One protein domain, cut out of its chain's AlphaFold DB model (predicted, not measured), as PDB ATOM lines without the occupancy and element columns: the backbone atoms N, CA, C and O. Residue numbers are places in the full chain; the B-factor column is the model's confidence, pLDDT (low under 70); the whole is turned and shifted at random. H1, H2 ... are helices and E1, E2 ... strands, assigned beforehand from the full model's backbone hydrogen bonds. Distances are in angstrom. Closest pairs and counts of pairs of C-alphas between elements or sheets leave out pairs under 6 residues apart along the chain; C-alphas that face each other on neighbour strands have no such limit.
ATOM      1  N   MET A 110       2.382  -0.983  18.781       82.81
ATOM      2  CA  MET A 110       3.154   0.219  18.494       82.81
ATOM      3  C   MET A 110       2.362   1.465  18.868       82.81
ATOM      4  O   MET A 110       1.182   1.581  18.537       82.81
ATOM      5  N   GLU A 111       3.030   2.417  19.516       82.06
ATOM      6  CA  GLU A 111       2.426   3.699  19.870       82.06
ATOM      7  C   GLU A 111       2.074   4.502  18.609       82.06
ATOM      8  O   GLU A 111       2.848   4.564  17.649       82.06
ATOM      9  N   SER A 112       0.889   5.118  18.610       86.62
ATOM     10  CA  SER A 112       0.498   6.069  17.565       86.62
ATOM     11  C   SER A 112       1.173   7.418  17.821       86.62
ATOM     12  O   SER A 112       1.204   7.897  18.950       86.62
ATOM     13  N   CYS A 113       1.696   8.058  16.777       90.75
ATOM     14  CA  CYS A 113       2.197   9.429  16.885       90.75
ATOM     15  C   CYS A 113       1.041  10.425  16.754       90.75
ATOM     16  O   CYS A 113       0.123  10.194  15.968       90.75
ATOM     17  N   TYR A 114       1.109  11.547  17.468       94.50
ATOM     18  CA  TYR A 114       0.116  12.616  17.379       94.50
ATOM     19  C   TYR A 114       0.782  13.946  17.029       94.50
ATOM     20  O   TYR A 114       1.893  14.247  17.474       94.50
ATOM     21  N   PHE A 115       0.099  14.741  16.211       96.06
ATOM     22  CA  PHE A 115       0.596  16.020  15.718       96.06
ATOM     23  C   PHE A 115      -0.458  17.102  15.911       96.06
ATOM     24  O   PHE A 115      -1.541  17.033  15.336       96.06
ATOM     25  N   TYR A 116      -0.120  18.129  16.678       96.25
ATOM     26  CA  TYR A 116      -0.867  19.374  16.692       96.25
ATOM     27  C   TYR A 116      -0.620  20.129  15.388       96.25
ATOM     28  O   TYR A 116       0.529  20.329  14.978       96.25
ATOM     29  N   VAL A 117      -1.706  20.542  14.741       96.19
ATOM     30  CA  VAL A 117      -1.688  21.309  13.501       96.19
ATOM     31  C   VAL A 117      -2.579  22.534  13.649       96.19
ATOM     32  O   VAL A 117      -3.795  22.409  13.795       96.19
ATOM     33  N   ALA A 118      -1.977  23.715  13.554       95.56
ATOM     34  CA  ALA A 118      -2.699  24.979  13.498       95.56
ATOM     35  C   ALA A 118      -2.604  25.591  12.102       95.56
ATOM     36  O   ALA A 118      -1.525  25.678  11.506       95.56
ATOM     37  N   PHE A 119      -3.760  26.003  11.596       95.44
ATOM     38  CA  PHE A 119      -3.930  26.635  10.298       95.44
ATOM     39  C   PHE A 119      -4.120  28.131  10.519       95.44
ATOM     40  O   PHE A 119      -5.119  28.532  11.105       95.44
ATOM     41  N   TYR A 120      -3.191  28.951  10.038       94.88
ATOM     42  CA  TYR A 120      -3.254  30.407  10.164       94.88
ATOM     43  C   TYR A 120      -3.322  31.096   8.796       94.88
ATOM     44  O   TYR A 120      -2.773  30.601   7.805       94.88
ATOM     45  N   GLY A 121      -3.955  32.266   8.769       93.19
ATOM     46  CA  GLY A 121      -4.087  33.122   7.594       93.19
ATOM     47  C   GLY A 121      -5.379  32.881   6.814       93.19
ATOM     48  O   GLY A 121      -6.048  31.856   6.955       93.19
ATOM     49  N   THR A 122      -5.739  33.844   5.970       92.12
ATOM     50  CA  THR A 122      -7.043  33.887   5.277       92.12
ATOM     51  C   THR A 122      -7.123  33.017   4.018       92.12
ATOM     52  O   THR A 122      -8.193  32.877   3.432       92.12
ATOM     53  N   GLY A 123      -6.014  32.404   3.591       91.56
ATOM     54  CA  GLY A 123      -5.927  31.651   2.337       91.56
ATOM     55  C   GLY A 123      -6.408  30.196   2.400       91.56
ATOM     56  O   GLY A 123      -6.335  29.494   1.388       91.56
ATOM     57  N   PHE A 124      -6.849  29.704   3.561       93.19
ATOM     58  CA  PHE A 124      -7.432  28.367   3.704       93.19
ATOM     59  C   PHE A 124      -8.949  28.362   3.425       93.19
ATOM     60  O   PHE A 124      -9.602  29.403   3.493       93.19
ATOM     61  N   PRO A 125      -9.548  27.198   3.103       92.50
ATOM     62  CA  PRO A 125     -11.002  27.046   3.118       92.50
ATOM     63  C   PRO A 125     -11.569  27.263   4.528       92.50
ATOM     64  O   PRO A 125     -10.925  26.880   5.501       92.50
ATOM     65  N   GLU A 126     -12.804  27.761   4.627       89.75
ATOM     66  CA  GLU A 126     -13.472  28.157   5.884       89.75
ATOM     67  C   GLU A 126     -13.399  27.111   7.011       89.75
ATOM     68  O   GLU A 126     -13.244  27.455   8.183       89.75
ATOM     69  N   TYR A 127     -13.463  25.822   6.666       91.25
ATOM     70  CA  TYR A 127     -13.350  24.739   7.643       91.25
ATOM     71  C   TYR A 127     -11.982  24.690   8.346       91.25
ATOM     72  O   TYR A 127     -11.902  24.295   9.504       91.25
ATOM     73  N   TRP A 128     -10.907  25.074   7.657       92.12
ATOM     74  CA  TRP A 128      -9.536  25.024   8.170       92.12
ATOM     75  C   TRP A 128      -9.061  26.377   8.695       92.12
ATOM     76  O   TRP A 128      -8.252  26.416   9.613       92.12
ATOM     77  N   THR A 129      -9.543  27.479   8.121       93.25
ATOM     78  CA  THR A 129      -9.068  28.836   8.412       93.25
ATOM     79  C   THR A 129      -9.102  29.161   9.898       93.25
ATOM     80  O   THR A 129     -10.167  29.155  10.515       93.25
ATOM     81  N   ASN A 130      -7.933  29.489  10.457       91.12
ATOM     82  CA  ASN A 130      -7.756  29.893  11.852       91.12
ATOM     83  C   ASN A 130      -8.256  28.852  12.867       91.12
ATOM     84  O   ASN A 130      -8.676  29.200  13.970       91.12
ATOM     85  N   ARG A 131      -8.203  27.565  12.495       94.69
ATOM     86  CA  ARG A 131      -8.565  26.438  13.360       94.69
ATOM     87  C   ARG A 131      -7.357  25.577  13.713       94.69
ATOM     88  O   ARG A 131      -6.352  25.525  12.999       94.69
ATOM     89  N   LYS A 132      -7.483  24.883  14.839       96.00
ATOM     90  CA  LYS A 132      -6.456  24.037  15.444       96.00
ATOM     91  C   LYS A 132      -6.989  22.613  15.549       96.00
ATOM     92  O   LYS A 132      -8.150  22.413  15.895       96.00
ATOM     93  N   PHE A 133      -6.152  21.633  15.243       97.06
ATOM     94  CA  PHE A 133      -6.516  20.218  15.238       97.06
ATOM     95  C   PHE A 133      -5.385  19.376  15.821       97.06
ATOM     96  O   PHE A 133      -4.216  19.753  15.736       97.06
ATOM     97  N   VAL A 134      -5.719  18.196  16.333       97.25
ATOM     98  CA  VAL A 134      -4.746  17.129  16.585       97.25
ATOM     99  C   VAL A 134      -4.979  16.021  15.573       97.25
ATOM    100  O   VAL A 134      -6.095  15.533  15.418       97.25
ATOM    101  N   PHE A 135      -3.918  15.634  14.876       95.38
ATOM    102  CA  PHE A 135      -3.896  14.544  13.915       95.38
ATOM    103  C   PHE A 135      -3.252  13.313  14.540       95.38
ATOM    104  O   PHE A 135      -2.160  13.389  15.101       95.38
ATOM    105  N   ARG A 136      -3.895  12.162  14.368       93.25
ATOM    106  CA  ARG A 136      -3.301  10.847  14.568       93.25
ATOM    107  C   ARG A 136      -2.469  10.494  13.332       93.25
ATOM    108  O   ARG A 136      -2.983  10.428  12.213       93.25
ATOM    109  N   GLY A 137      -1.175  10.309  13.546       90.25
ATOM    110  CA  GLY A 137      -0.221   9.887  12.532       90.25
ATOM    111  C   GLY A 137      -0.404   8.430  12.121       90.25
ATOM    112  O   GLY A 137      -0.979   7.616  12.847       90.25
ATOM    113  N   GLU A 138       0.120   8.102  10.948       86.62
ATOM    114  CA  GLU A 138       0.216   6.724  10.474       86.62
ATOM    115  C   GLU A 138       1.245   5.928  11.301       86.62
ATOM    116  O   GLU A 138       2.062   6.489  12.044       86.62
ATOM    117  N   LYS A 139       1.221   4.591  11.192       83.88
ATOM    118  CA  LYS A 139       2.170   3.730  11.917       83.88
ATOM    119  C   LYS A 139       3.606   4.132  11.566       83.88
ATOM    120  O   LYS A 139       3.975   4.138  10.395       83.88
ATOM    121  N   LEU A 140       4.417   4.418  12.591       82.50
ATOM    122  CA  LEU A 140       5.821   4.837  12.461       82.50
ATOM    123  C   LEU A 140       6.048   6.148  11.684       82.50
ATOM    124  O   LEU A 140       7.179   6.430  11.275       82.50
ATOM    125  N   GLU A 141       5.011   6.967  11.499       89.81
ATOM    126  CA  GLU A 141       5.134   8.231  10.780       89.81
ATOM    127  C   GLU A 141       6.011   9.220  11.558       89.81
ATOM    128  O   GLU A 141       5.758   9.558  12.718       89.81
ATOM    129  N   LYS A 142       7.072   9.713  10.914       91.19
ATOM    130  CA  LYS A 142       7.937  10.736  11.505       91.19
ATOM    131  C   LYS A 142       7.390  12.122  11.185       91.19
ATOM    132  O   LYS A 142       6.767  12.340  10.152       91.19
ATOM    133  N   LEU A 143       7.744  13.100  12.022       92.06
ATOM    134  CA  LEU A 143       7.369  14.505  11.826       92.06
ATOM    135  C   LEU A 143       7.703  15.027  10.418       92.06
ATOM    136  O   LEU A 143       6.910  15.764   9.846       92.06
ATOM    137  N   GLY A 144       8.861  14.660   9.857       92.88
ATOM    138  CA  GLY A 144       9.258  15.092   8.511       92.88
ATOM    139  C   GLY A 144       8.334  14.557   7.414       92.88
ATOM    140  O   GLY A 144       7.922  15.321   6.542       92.88
ATOM    141  N   ASP A 145       7.959  13.281   7.506       93.94
ATOM    142  CA  ASP A 145       7.060  12.623   6.552       93.94
ATOM    143  C   ASP A 145       5.645  13.217   6.656       93.94
ATOM    144  O   ASP A 145       5.051  13.596   5.644       93.94
ATOM    145  N   PHE A 146       5.163  13.424   7.888       94.31
ATOM    146  CA  PHE A 146       3.884  14.082   8.153       94.31
ATOM    147  C   PHE A 146       3.855  15.523   7.623       94.31
ATOM    148  O   PHE A 146       2.912  15.914   6.930       94.31
ATOM    149  N   LYS A 147       4.906  16.319   7.888       93.88
ATOM    150  CA  LYS A 147       5.041  17.683   7.349       93.88
ATOM    151  C   LYS A 147       4.962  17.661   5.819       93.88
ATOM    152  O   LYS A 147       4.166  18.402   5.251       93.88
ATOM    153  N   ALA A 148       5.710  16.785   5.147       93.12
ATOM    154  CA  ALA A 148       5.677  16.675   3.687       93.12
ATOM    155  C   ALA A 148       4.278  16.305   3.156       93.12
ATOM    156  O   ALA A 148       3.792  16.916   2.202       93.12
ATOM    157  N   ARG A 149       3.595  15.356   3.806       92.75
ATOM    158  CA  ARG A 149       2.225  14.948   3.461       92.75
ATOM    159  C   ARG A 149       1.232  16.103   3.587       92.75
ATOM    160  O   ARG A 149       0.436  16.327   2.673       92.75
ATOM    161  N   MET A 150       1.301  16.870   4.673       93.56
ATOM    162  CA  MET A 150       0.434  18.033   4.889       93.56
ATOM    163  C   MET A 150       0.697  19.151   3.880       93.56
ATOM    164  O   MET A 150      -0.247  19.713   3.329       93.56
ATOM    165  N   MET A 151       1.963  19.423   3.566       92.25
ATOM    166  CA  MET A 151       2.338  20.442   2.580       92.25
ATOM    167  C   MET A 151       1.903  20.065   1.155       92.25
ATOM    168  O   MET A 151       1.460  20.929   0.401       92.25
ATOM    169  N   ASN A 152       1.938  18.775   0.806       93.06
ATOM    170  CA  ASN A 152       1.399  18.276  -0.466       93.06
ATOM    171  C   ASN A 152      -0.133  18.362  -0.533       93.06
ATOM    172  O   ASN A 152      -0.695  18.548  -1.610       93.06
ATOM    173  N   LYS A 153      -0.825  18.228   0.605       91.19
ATOM    174  CA  LYS A 153      -2.289  18.360   0.676       91.19
ATOM    175  C   LYS A 153      -2.736  19.820   0.546       91.19
ATOM    176  O   LYS A 153      -3.737  20.098  -0.109       91.19
ATOM    177  N   PHE A 154      -1.989  20.746   1.145       91.31
ATOM    178  CA  PHE A 154      -2.277  22.180   1.140       91.31
ATOM    179  C   PHE A 154      -1.210  22.954   0.356       91.31
ATOM    180  O   PHE A 154      -0.368  23.646   0.929       91.31
ATOM    181  N   TYR A 155      -1.262  22.852  -0.975       88.44
ATOM    182  CA  TYR A 155      -0.317  23.525  -1.872       88.44
ATOM    183  C   TYR A 155      -0.188  25.022  -1.579       88.44
ATOM    184  O   TYR A 155      -1.192  25.719  -1.479       88.44
ATOM    185  N   GLY A 156       1.043  25.532  -1.511       87.50
ATOM    186  CA  GLY A 156       1.311  26.952  -1.254       87.50
ATOM    187  C   GLY A 156       1.189  27.370   0.214       87.50
ATOM    188  O   GLY A 156       1.257  28.564   0.493       87.50
ATOM    189  N   ALA A 157       1.014  26.423   1.141       92.06
ATOM    190  CA  ALA A 157       1.211  26.684   2.560       92.06
ATOM    191  C   ALA A 157       2.698  26.918   2.882       92.06
ATOM    192  O   ALA A 157       3.577  26.386   2.207       92.06
ATOM    193  N   GLN A 158       2.976  27.699   3.921       92.00
ATOM    194  CA  GLN A 158       4.301  27.912   4.500       92.00
ATOM    195  C   GLN A 158       4.343  27.297   5.896       92.00
ATOM    196  O   GLN A 158       3.380  27.410   6.653       92.00
ATOM    197  N   THR A 159       5.439  26.631   6.251       91.31
ATOM    198  CA  THR A 159       5.576  26.028   7.581       91.31
ATOM    199  C   THR A 159       6.006  27.073   8.608       91.31
ATOM    200  O   THR A 159       6.926  27.848   8.367       91.31
ATOM    201  N   VAL A 160       5.353  27.066   9.767       90.94
ATOM    202  CA  VAL A 160       5.736  27.846  10.945       90.94
ATOM    203  C   VAL A 160       6.537  26.933  11.867       90.94
ATOM    204  O   VAL A 160       5.995  25.988  12.439       90.94
ATOM    205  N   ASP A 161       7.835  27.204  12.003       85.06
ATOM    206  CA  ASP A 161       8.750  26.357  12.786       85.06
ATOM    207  C   ASP A 161       8.801  26.711  14.280       85.06
ATOM    208  O   ASP A 161       9.420  26.011  15.083       85.06
ATOM    209  N   THR A 162       8.124  27.782  14.685       86.31
ATOM    210  CA  THR A 162       8.045  28.201  16.085       86.31
ATOM    211  C   THR A 162       7.116  27.275  16.874       86.31
ATOM    212  O   THR A 162       6.029  26.955  16.412       86.31
ATOM    213  N   ILE A 163       7.508  26.879  18.092       84.06
ATOM    214  CA  ILE A 163       6.673  26.064  19.007       84.06
ATOM    215  C   ILE A 163       5.639  26.928  19.756       84.06
ATOM    216  O   ILE A 163       4.590  26.451  20.176       84.06
ATOM    217  N   LYS A 164       5.933  28.221  19.932       84.50
ATOM    218  CA  LYS A 164       5.034  29.190  20.578       84.50
ATOM    219  C   LYS A 164       3.769  29.415  19.750       84.50
ATOM    220  O   LYS A 164       3.761  29.204  18.539       84.50
ATOM    221  N   ASN A 165       2.722  29.909  20.408       82.44
ATOM    222  CA  ASN A 165       1.499  30.280  19.708       82.44
ATOM    223  C   ASN A 165       1.781  31.419  18.703       82.44
ATOM    224  O   ASN A 165       2.485  32.375  19.034       82.44
ATOM    225  N   SER A 166       1.255  31.291  17.484       85.88
ATOM    226  CA  SER A 166       1.480  32.219  16.368       85.88
ATOM    227  C   SER A 166       0.198  32.953  15.959       85.88
ATOM    228  O   SER A 166      -0.029  33.197  14.779       85.88
ATOM    229  N   ASP A 167      -0.627  33.352  16.933       86.62
ATOM    230  CA  ASP A 167      -1.922  34.015  16.693       86.62
ATOM    231  C   ASP A 167      -1.820  35.340  15.915       86.62
ATOM    232  O   ASP A 167      -2.782  35.769  15.285       86.62
ATOM    233  N   HIS A 168      -0.642  35.969  15.882       88.06
ATOM    234  CA  HIS A 168      -0.388  37.142  15.041       88.06
ATOM    235  C   HIS A 168      -0.603  36.868  13.538       88.06
ATOM    236  O   HIS A 168      -0.849  37.805  12.789       88.06
ATOM    237  N   LEU A 169      -0.563  35.603  13.100       88.69
ATOM    238  CA  LEU A 169      -0.767  35.194  11.706       88.69
ATOM    239  C   LEU A 169      -2.246  34.999  11.321       88.69
ATOM    240  O   LEU A 169      -2.535  34.739  10.157       88.69
ATOM    241  N   ILE A 170      -3.194  35.108  12.259       88.44
ATOM    242  CA  ILE A 170      -4.631  34.840  12.024       88.44
ATOM    243  C   ILE A 170      -5.226  35.752  10.931       88.44
ATOM    244  O   ILE A 170      -6.109  35.328  10.180       88.44
ATOM    245  N   GLY A 171      -4.745  36.994  10.832       84.75
ATOM    246  CA  GLY A 171      -5.216  37.998   9.869       84.75
ATOM    247  C   GLY A 171      -4.340  38.168   8.626       84.75
ATOM    248  O   GLY A 171      -4.686  38.967   7.760       84.75
ATOM    249  N   GLU A 172      -3.221  37.451   8.531       89.50
ATOM    250  CA  GLU A 172      -2.269  37.603   7.428       89.50
ATOM    251  C   GLU A 172      -2.802  36.978   6.130       89.50
ATOM    252  O   GLU A 172      -3.441  35.916   6.127       89.50
ATOM    253  N   GLU A 173      -2.512  37.626   4.999       89.25
ATOM    254  CA  GLU A 173      -2.825  37.083   3.679       89.25
ATOM    255  C   GLU A 173      -1.861  35.939   3.354       89.25
ATOM    256  O   GLU A 173      -0.673  36.134   3.097       89.25
ATOM    257  N   GLY A 174      -2.369  34.709   3.369       90.50
ATOM    258  CA  GLY A 174      -1.553  33.537   3.083       90.50
ATOM    259  C   GLY A 174      -2.083  32.263   3.715       90.50
ATOM    260  O   GLY A 174      -3.200  32.203   4.229       90.50
ATOM    261  N   ARG A 175      -1.264  31.214   3.634       94.19
ATOM    262  CA  ARG A 175      -1.518  29.904   4.233       94.19
ATOM    263  C   ARG A 175      -0.313  29.527   5.075       94.19
ATOM    264  O   ARG A 175       0.738  29.229   4.520       94.19
ATOM    265  N   PHE A 176      -0.464  29.517   6.390       94.88
ATOM    266  CA  PHE A 176       0.607  29.176   7.317       94.88
ATOM    267  C   PHE A 176       0.209  27.943   8.135       94.88
ATOM    268  O   PHE A 176      -0.870  27.899   8.719       94.88
ATOM    269  N   LEU A 177       1.068  26.924   8.151       95.00
ATOM    270  CA  LEU A 177       0.864  25.671   8.879       95.00
ATOM    271  C   LEU A 177       1.894  25.537   9.988       95.00
ATOM    272  O   LEU A 177       3.086  25.383   9.726       95.00
ATOM    273  N   GLN A 178       1.425  25.511  11.226       95.19
ATOM    274  CA  GLN A 178       2.239  25.121  12.367       95.19
ATOM    275  C   GLN A 178       2.002  23.640  12.649       95.19
ATOM    276  O   GLN A 178       0.861  23.236  12.840       95.19
ATOM    277  N   ILE A 179       3.066  22.835  12.660       95.50
ATOM    278  CA  ILE A 179       2.985  21.382  12.864       95.50
ATOM    279  C   ILE A 179       3.971  20.980  13.956       95.50
ATOM    280  O   ILE A 179       5.186  21.113  13.773       95.50
ATOM    281  N   ILE A 180       3.450  20.460  15.068       94.94
ATOM    282  CA  ILE A 180       4.219  20.147  16.275       94.94
ATOM    283  C   ILE A 180       3.830  18.748  16.778       94.94
ATOM    284  O   ILE A 180       2.640  18.458  16.874       94.94
ATOM    285  N   PRO A 181       4.787  17.858  17.098       95.00
ATOM    286  CA  PRO A 181       4.468  16.587  17.743       95.00
ATOM    287  C   PRO A 181       3.964  16.825  19.171       95.00
ATOM    288  O   PRO A 181       4.551  17.619  19.906       95.00
ATOM    289  N   VAL A 182       2.911  16.114  19.561       94.88
ATOM    290  CA  VAL A 182       2.322  16.182  20.906       94.88
ATOM    291  C   VAL A 182       2.290  14.801  21.542       94.88
ATOM    292  O   VAL A 182       2.231  13.790  20.836       94.88
ATOM    293  N   THR A 183       2.352  14.755  22.869       93.06
ATOM    294  CA  THR A 183       2.239  13.513  23.635       93.06
ATOM    295  C   THR A 183       0.808  13.347  24.140       93.06
ATOM    296  O   THR A 183       0.194  14.323  24.574       93.06
ATOM    297  N   PRO A 184       0.228  12.141  24.053       92.31
ATOM    298  CA  PRO A 184      -1.090  11.894  24.610       92.31
ATOM    299  C   PRO A 184      -1.034  11.930  26.139       92.31
ATOM    300  O   PRO A 184      -0.127  11.363  26.749       92.31
ATOM    301  N   ILE A 185      -2.022  12.576  26.751       90.12
ATOM    302  CA  ILE A 185      -2.249  12.514  28.191       90.12
ATOM    303  C   ILE A 185      -3.215  11.360  28.428       90.12
ATOM    304  O   ILE A 185      -4.296  11.311  27.841       90.12
ATOM    305  N   GLN A 186      -2.812  10.428  29.284       79.50
ATOM    306  CA  GLN A 186      -3.666   9.324  29.693       79.50
ATOM    307  C   GLN A 186      -4.963   9.873  30.301       79.50
ATOM    308  O   GLN A 186      -4.916  10.660  31.247       79.50
ATOM    309  N   ALA A 187      -6.108   9.440  29.770       71.88
ATOM    310  CA  ALA A 187      -7.390   9.672  30.420       71.88
ATOM    311  C   ALA A 187      -7.408   8.950  31.773       71.88
ATOM    312  O   ALA A 187      -6.823   7.872  31.907       71.88
ATOM    313  N   GLU A 188      -8.069   9.532  32.771       65.00
ATOM    314  CA  GLU A 188      -8.167   8.936  34.102       65.00
ATOM    315  C   GLU A 188      -8.809   7.547  33.996       65.00
ATOM    316  O   GLU A 188     -10.001   7.402  33.727       65.00
ATOM    317  N   SER A 189      -7.980   6.503  34.091       62.72
ATOM    318  CA  SER A 189      -8.432   5.138  33.857       62.72
ATOM    319  C   SER A 189      -8.853   4.519  35.177       62.72
ATOM    320  O   SER A 189      -8.059   4.465  36.113       62.72
ATOM    321  N   THR A 233      18.942  23.945  37.623       76.75
ATOM    322  CA  THR A 233      18.265  25.048  38.334       76.75
ATOM    323  C   THR A 233      17.720  26.127  37.393       76.75
ATOM    324  O   THR A 233      16.809  26.860  37.767       76.75
ATOM    325  N   GLN A 234      18.240  26.206  36.165       82.19
ATOM    326  CA  GLN A 234      17.769  27.120  35.116       82.19
ATOM    327  C   GLN A 234      16.615  26.556  34.281       82.19
ATOM    328  O   GLN A 234      15.934  27.318  33.592       82.19
ATOM    329  N   LEU A 235      16.430  25.234  34.280       86.75
ATOM    330  CA  LEU A 235      15.461  24.562  33.426       86.75
ATOM    331  C   LEU A 235      14.061  24.603  34.042       86.75
ATOM    332  O   LEU A 235      13.790  23.977  35.062       86.75
ATOM    333  N   TRP A 236      13.166  25.296  33.355       91.25
ATOM    334  CA  TRP A 236      11.731  25.292  33.601       91.25
ATOM    335  C   TRP A 236      11.039  24.618  32.419       91.25
ATOM    336  O   TRP A 236      11.566  24.611  31.304       91.25
ATOM    337  N   ILE A 237       9.853  24.054  32.628       92.25
ATOM    338  CA  ILE A 237       9.075  23.461  31.534       92.25
ATOM    339  C   ILE A 237       7.723  24.147  31.464       92.25
ATOM    340  O   ILE A 237       6.923  24.081  32.389       92.25
ATOM    341  N   GLN A 238       7.459  24.790  30.332       93.94
ATOM    342  CA  GLN A 238       6.127  25.259  30.007       93.94
ATOM    343  C   GLN A 238       5.331  24.107  29.408       93.94
ATOM    344  O   GLN A 238       5.625  23.655  28.298       93.94
ATOM    345  N   ARG A 239       4.310  23.662  30.133       93.50
ATOM    346  CA  ARG A 239       3.322  22.709  29.640       93.50
ATOM    347  C   ARG A 239       2.194  23.464  28.949       93.50
ATOM    348  O   ARG A 239       1.761  24.508  29.433       93.50
ATOM    349  N   ARG A 240       1.726  22.930  27.829       94.06
ATOM    350  CA  ARG A 240       0.496  23.344  27.159       94.06
ATOM    351  C   ARG A 240      -0.369  22.116  26.947       94.06
ATOM    352  O   ARG A 240       0.114  21.143  26.376       94.06
ATOM    353  N   VAL A 241      -1.610  22.168  27.405       95.75
ATOM    354  CA  VAL A 241      -2.583  21.079  27.338       95.75
ATOM    355  C   VAL A 241      -3.648  21.429  26.306       95.75
ATOM    356  O   VAL A 241      -4.119  22.560  26.245       95.75
ATOM    357  N   MET A 242      -4.002  20.463  25.470       95.81
ATOM    358  CA  MET A 242      -4.980  20.598  24.397       95.81
ATOM    359  C   MET A 242      -6.027  19.506  24.560       95.81
ATOM    360  O   MET A 242      -5.673  18.328  24.591       95.81
ATOM    361  N   THR A 243      -7.299  19.884  24.605       96.50
ATOM    362  CA  THR A 243      -8.421  18.941  24.620       96.50
ATOM    363  C   THR A 243      -9.156  19.013  23.290       96.50
ATOM    364  O   THR A 243      -9.485  20.100  22.805       96.50
ATOM    365  N   VAL A 244      -9.376  17.853  22.677       96.44
ATOM    366  CA  VAL A 244     -10.067  17.726  21.390       96.44
ATOM    367  C   VAL A 244     -11.538  17.358  21.562       96.44
ATOM    368  O   VAL A 244     -11.907  16.738  22.554       96.44
ATOM    369  N   ALA A 245     -12.356  17.686  20.559       95.12
ATOM    370  CA  ALA A 245     -13.805  17.457  20.583       95.12
ATOM    371  C   ALA A 245     -14.212  15.981  20.690       95.12
ATOM    372  O   ALA A 245     -15.223  15.641  21.306       95.12
ATOM    373  N   HIS A 246     -13.452  15.096  20.042       92.81
ATOM    374  CA  HIS A 246     -13.755  13.669  19.964       92.81
ATOM    375  C   HIS A 246     -12.489  12.848  20.237       92.81
ATOM    376  O   HIS A 246     -11.409  13.240  19.780       92.81
ATOM    377  N   PRO A 247     -12.600  11.727  20.973       92.25
ATOM    378  CA  PRO A 247     -11.455  10.896  21.321       92.25
ATOM    379  C   PRO A 247     -10.818  10.291  20.072       92.25
ATOM    380  O   PRO A 247     -11.512   9.828  19.170       92.25
ATOM    381  N   LEU A 248      -9.486  10.250  20.030       91.62
ATOM    382  CA  LEU A 248      -8.764   9.591  18.946       91.62
ATOM    383  C   LEU A 248      -8.357   8.162  19.353       91.62
ATOM    384  O   LEU A 248      -7.765   7.974  20.421       91.62
ATOM    385  N   PRO A 249      -8.573   7.157  18.480       90.75
ATOM    386  CA  PRO A 249      -9.087   7.281  17.111       90.75
ATOM    387  C   PRO A 249     -10.611   7.356  16.982       90.75
ATOM    388  O   PRO A 249     -11.332   6.670  17.703       90.75
ATOM    389  N   ASP A 250     -11.052   8.095  15.960       91.06
ATOM    390  CA  ASP A 250     -12.451   8.265  15.555       91.06
ATOM    391  C   ASP A 250     -12.639   7.903  14.058       91.06
ATOM    392  O   ASP A 250     -11.730   7.385  13.413       91.06
ATOM    393  N   ILE A 251     -13.810   8.168  13.470       91.69
ATOM    394  CA  ILE A 251     -14.110   8.037  12.031       91.69
ATOM    395  C   ILE A 251     -13.101   8.828  11.177       91.69
ATOM    396  O   ILE A 251     -12.759   8.420  10.062       91.69
ATOM    397  N   LEU A 252     -12.621   9.957  11.703       91.19
ATOM    398  CA  LEU A 252     -11.531  10.743  11.137       91.19
ATOM    399  C   LEU A 252     -10.255  10.544  11.957       91.19
ATOM    400  O   LEU A 252     -10.278  10.400  13.176       91.19
ATOM    401  N   ASN A 253      -9.109  10.621  11.284       90.69
ATOM    402  CA  ASN A 253      -7.803  10.556  11.937       90.69
ATOM    403  C   ASN A 253      -7.354  11.903  12.529       90.69
ATOM    404  O   ASN A 253      -6.173  12.087  12.806       90.69
ATOM    405  N   PHE A 254      -8.261  12.863  12.684       93.81
ATOM    406  CA  PHE A 254      -7.994  14.136  13.333       93.81
ATOM    407  C   PHE A 254      -9.244  14.641  14.036       93.81
ATOM    408  O   PHE A 254     -10.359  14.359  13.602       93.81
ATOM    409  N   ALA A 255      -9.043  15.428  15.085       96.19
ATOM    410  CA  ALA A 255     -10.112  16.060  15.841       96.19
ATOM    411  C   ALA A 255      -9.784  17.545  16.079       96.19
ATOM    412  O   ALA A 255      -8.605  17.890  16.244       96.19
ATOM    413  N   PRO A 256     -10.784  18.446  16.046       96.88
ATOM    414  CA  PRO A 256     -10.575  19.857  16.348       96.88
ATOM    415  C   PRO A 256     -10.218  20.038  17.826       96.88
ATOM    416  O   PRO A 256     -10.746  19.338  18.687       96.88
ATOM    417  N   VAL A 257      -9.320  20.981  18.105       96.94
ATOM    418  CA  VAL A 257      -8.987  21.408  19.470       96.94
ATOM    419  C   VAL A 257     -10.086  22.351  19.949       96.94
ATOM    420  O   VAL A 257     -10.315  23.387  19.328       96.94
ATOM    421  N   GLU A 258     -10.760  21.988  21.038       95.81
ATOM    422  CA  GLU A 258     -11.823  22.796  21.648       95.81
ATOM    423  C   GLU A 258     -11.290  23.692  22.758       95.81
ATOM    424  O   GLU A 258     -11.697  24.845  22.883       95.81
ATOM    425  N   PHE A 259     -10.353  23.164  23.546       94.44
ATOM    426  CA  PHE A 259      -9.778  23.864  24.682       94.44
ATOM    427  C   PHE A 259      -8.256  23.768  24.658       94.44
ATOM    428  O   PHE A 259      -7.686  22.720  24.351       94.44
ATOM    429  N   GLU A 260      -7.603  24.877  24.985       94.38
ATOM    430  CA  GLU A 260      -6.153  24.982  25.098       94.38
ATOM    431  C   GLU A 260      -5.828  25.714  26.399       94.38
ATOM    432  O   GLU A 260      -6.299  26.827  26.632       94.38
ATOM    433  N   GLU A 261      -5.011  25.083  27.234       94.19
ATOM    434  CA  GLU A 261      -4.550  25.628  28.504       94.19
ATOM    435  C   GLU A 261      -3.026  25.701  28.504       94.19
ATOM    436  O   GLU A 261      -2.338  24.766  28.095       94.19
ATOM    437  N   GLU A 262      -2.476  26.808  28.987       93.38
ATOM    438  CA  GLU A 262      -1.042  26.951  29.237       93.38
ATOM    439  C   GLU A 262      -0.872  27.313  30.724       93.38
ATOM    440  O   GLU A 262      -0.800  28.501  31.051       93.38
ATOM    441  N   PRO A 263      -0.893  26.316  31.640       91.38
ATOM    442  CA  PRO A 263      -0.749  26.550  33.080       91.38
ATOM    443  C   PRO A 263       0.622  27.162  33.414       91.38
ATOM    444  O   PRO A 263       1.505  27.187  32.558       91.38
ATOM    445  N   PRO A 264       0.862  27.652  34.643       90.50
ATOM    446  CA  PRO A 264       2.178  28.154  35.031       90.50
ATOM    447  C   PRO A 264       3.295  27.139  34.748       90.50
ATOM    448  O   PRO A 264       3.116  25.935  34.929       90.50
ATOM    449  N   ALA A 265       4.451  27.624  34.288       91.06
ATOM    450  CA  ALA A 265       5.589  26.760  33.992       91.06
ATOM    451  C   ALA A 265       6.032  25.985  35.241       91.06
ATOM    452  O   ALA A 265       6.200  26.567  36.314       91.06
ATOM    453  N   ASN A 266       6.284  24.687  35.072       91.00
ATOM    454  CA  ASN A 266       6.819  23.842  36.126       91.00
ATOM    455  C   ASN A 266       8.194  24.352  36.549       91.00
ATOM    456  O   ASN A 266       9.079  24.585  35.714       91.00
TER     457      ASN A 266
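This is residues 110 to 189 and 233 to 266 of the 559 residues of the protein "DOCKER domain-containing protein" of Panagrellus redivivus (UniProt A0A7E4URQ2). One six-stranded sheet, strongly twisted and curled, is folded back on itself so that its leaf E3 E4 E1 is partly face to face with its leaf E6 E5, with E2 as the hinge. The single helix H1 covers the other face of the first leaf, mainly over E4. The printed part has 114 residues, with E1, E2, H1, E3, E4, E5 and E6 along the chain; the sheet's order is E3 E4 E1 E2 E6 E5, mixed, and the class is mostly strand. The whole is compact, with a radius of gyration of the C-alphas of 14.7 A and spans of 40 by 35 by 25 A.

E3 is residues 158 to 160, an edge strand of 6.6 A. E4, residues 176 to 185, is 26.9 A long and bends by 51 degrees at residue 181. E1, residues 114 to 120, is 19.5 A long and begins at C-alpha 114 (0.116, 12.616, 17.379). E2 is residues 132 to 136, 13.6 A. E6, residues 254 to 261, is 19.3 A long, bends by 64 degrees at residue 258 and ends at C-alpha 261 (-4.550, 25.628, 28.504). E5, residues 235 to 248, is the longest strand at 31.9 A and bends by 103 degrees at residue 245. H1 is residues 143 to 153, 15.2 A, from C-alpha 143 (7.369, 14.505, 11.826).

E4 and E1 are antiparallel at 149 degrees, with N 118 and O 178 3.0 A apart, within hydrogen-bond range. E3 is parallel to E4 at 43 degrees, with N 160 and O 177 at 2.8 A. The hairpin E1 and E2 is antiparallel at 152 degrees, with N 117 and O 133 at 2.8 A. E6 pairs in a staggered way: with E2 over residues 254 to 256, antiparallel at 127 degrees, N 134 and O 255 at 2.9 A, and with E5 over residues 257 to 261. E5 and E6 are a hairpin, antiparallel at 136 degrees, with N 243 and O 259 at 2.9 A. E3 and E5 are apart. H1 is on the sheet at a height over the sheet of 8.6 A, over E4 and only just not over E1, on which 2 of its C-alphas fall. It runs slantwise to the strands, at 45 degrees to E4 on the local plane; the closest C-alphas of H1 and E4, those of Leu 143 and Pro 181, are 6.9 A apart. Every O i to N i+4 pair of H1 is within hydrogen-bond range. E2, H1 and E3 form a split strand-helix-strand unit, two strands of one sheet joined through a helix, with E4 and E1 between them in the sheet, and its crossover is right-handed.

The two C-alphas farthest apart, those of Pro 125 and Thr 233, are 45.8 A apart. Residues 190 to 232 are not printed, and C-alphas 189 and 233 are 33.6 A apart across this cut. The links E1 to E2 and E3 to E4 are long, the latter being residues 161 to 175. The mean pLDDT of the printed part is 90.8, and residues 188 to 189 are under 70.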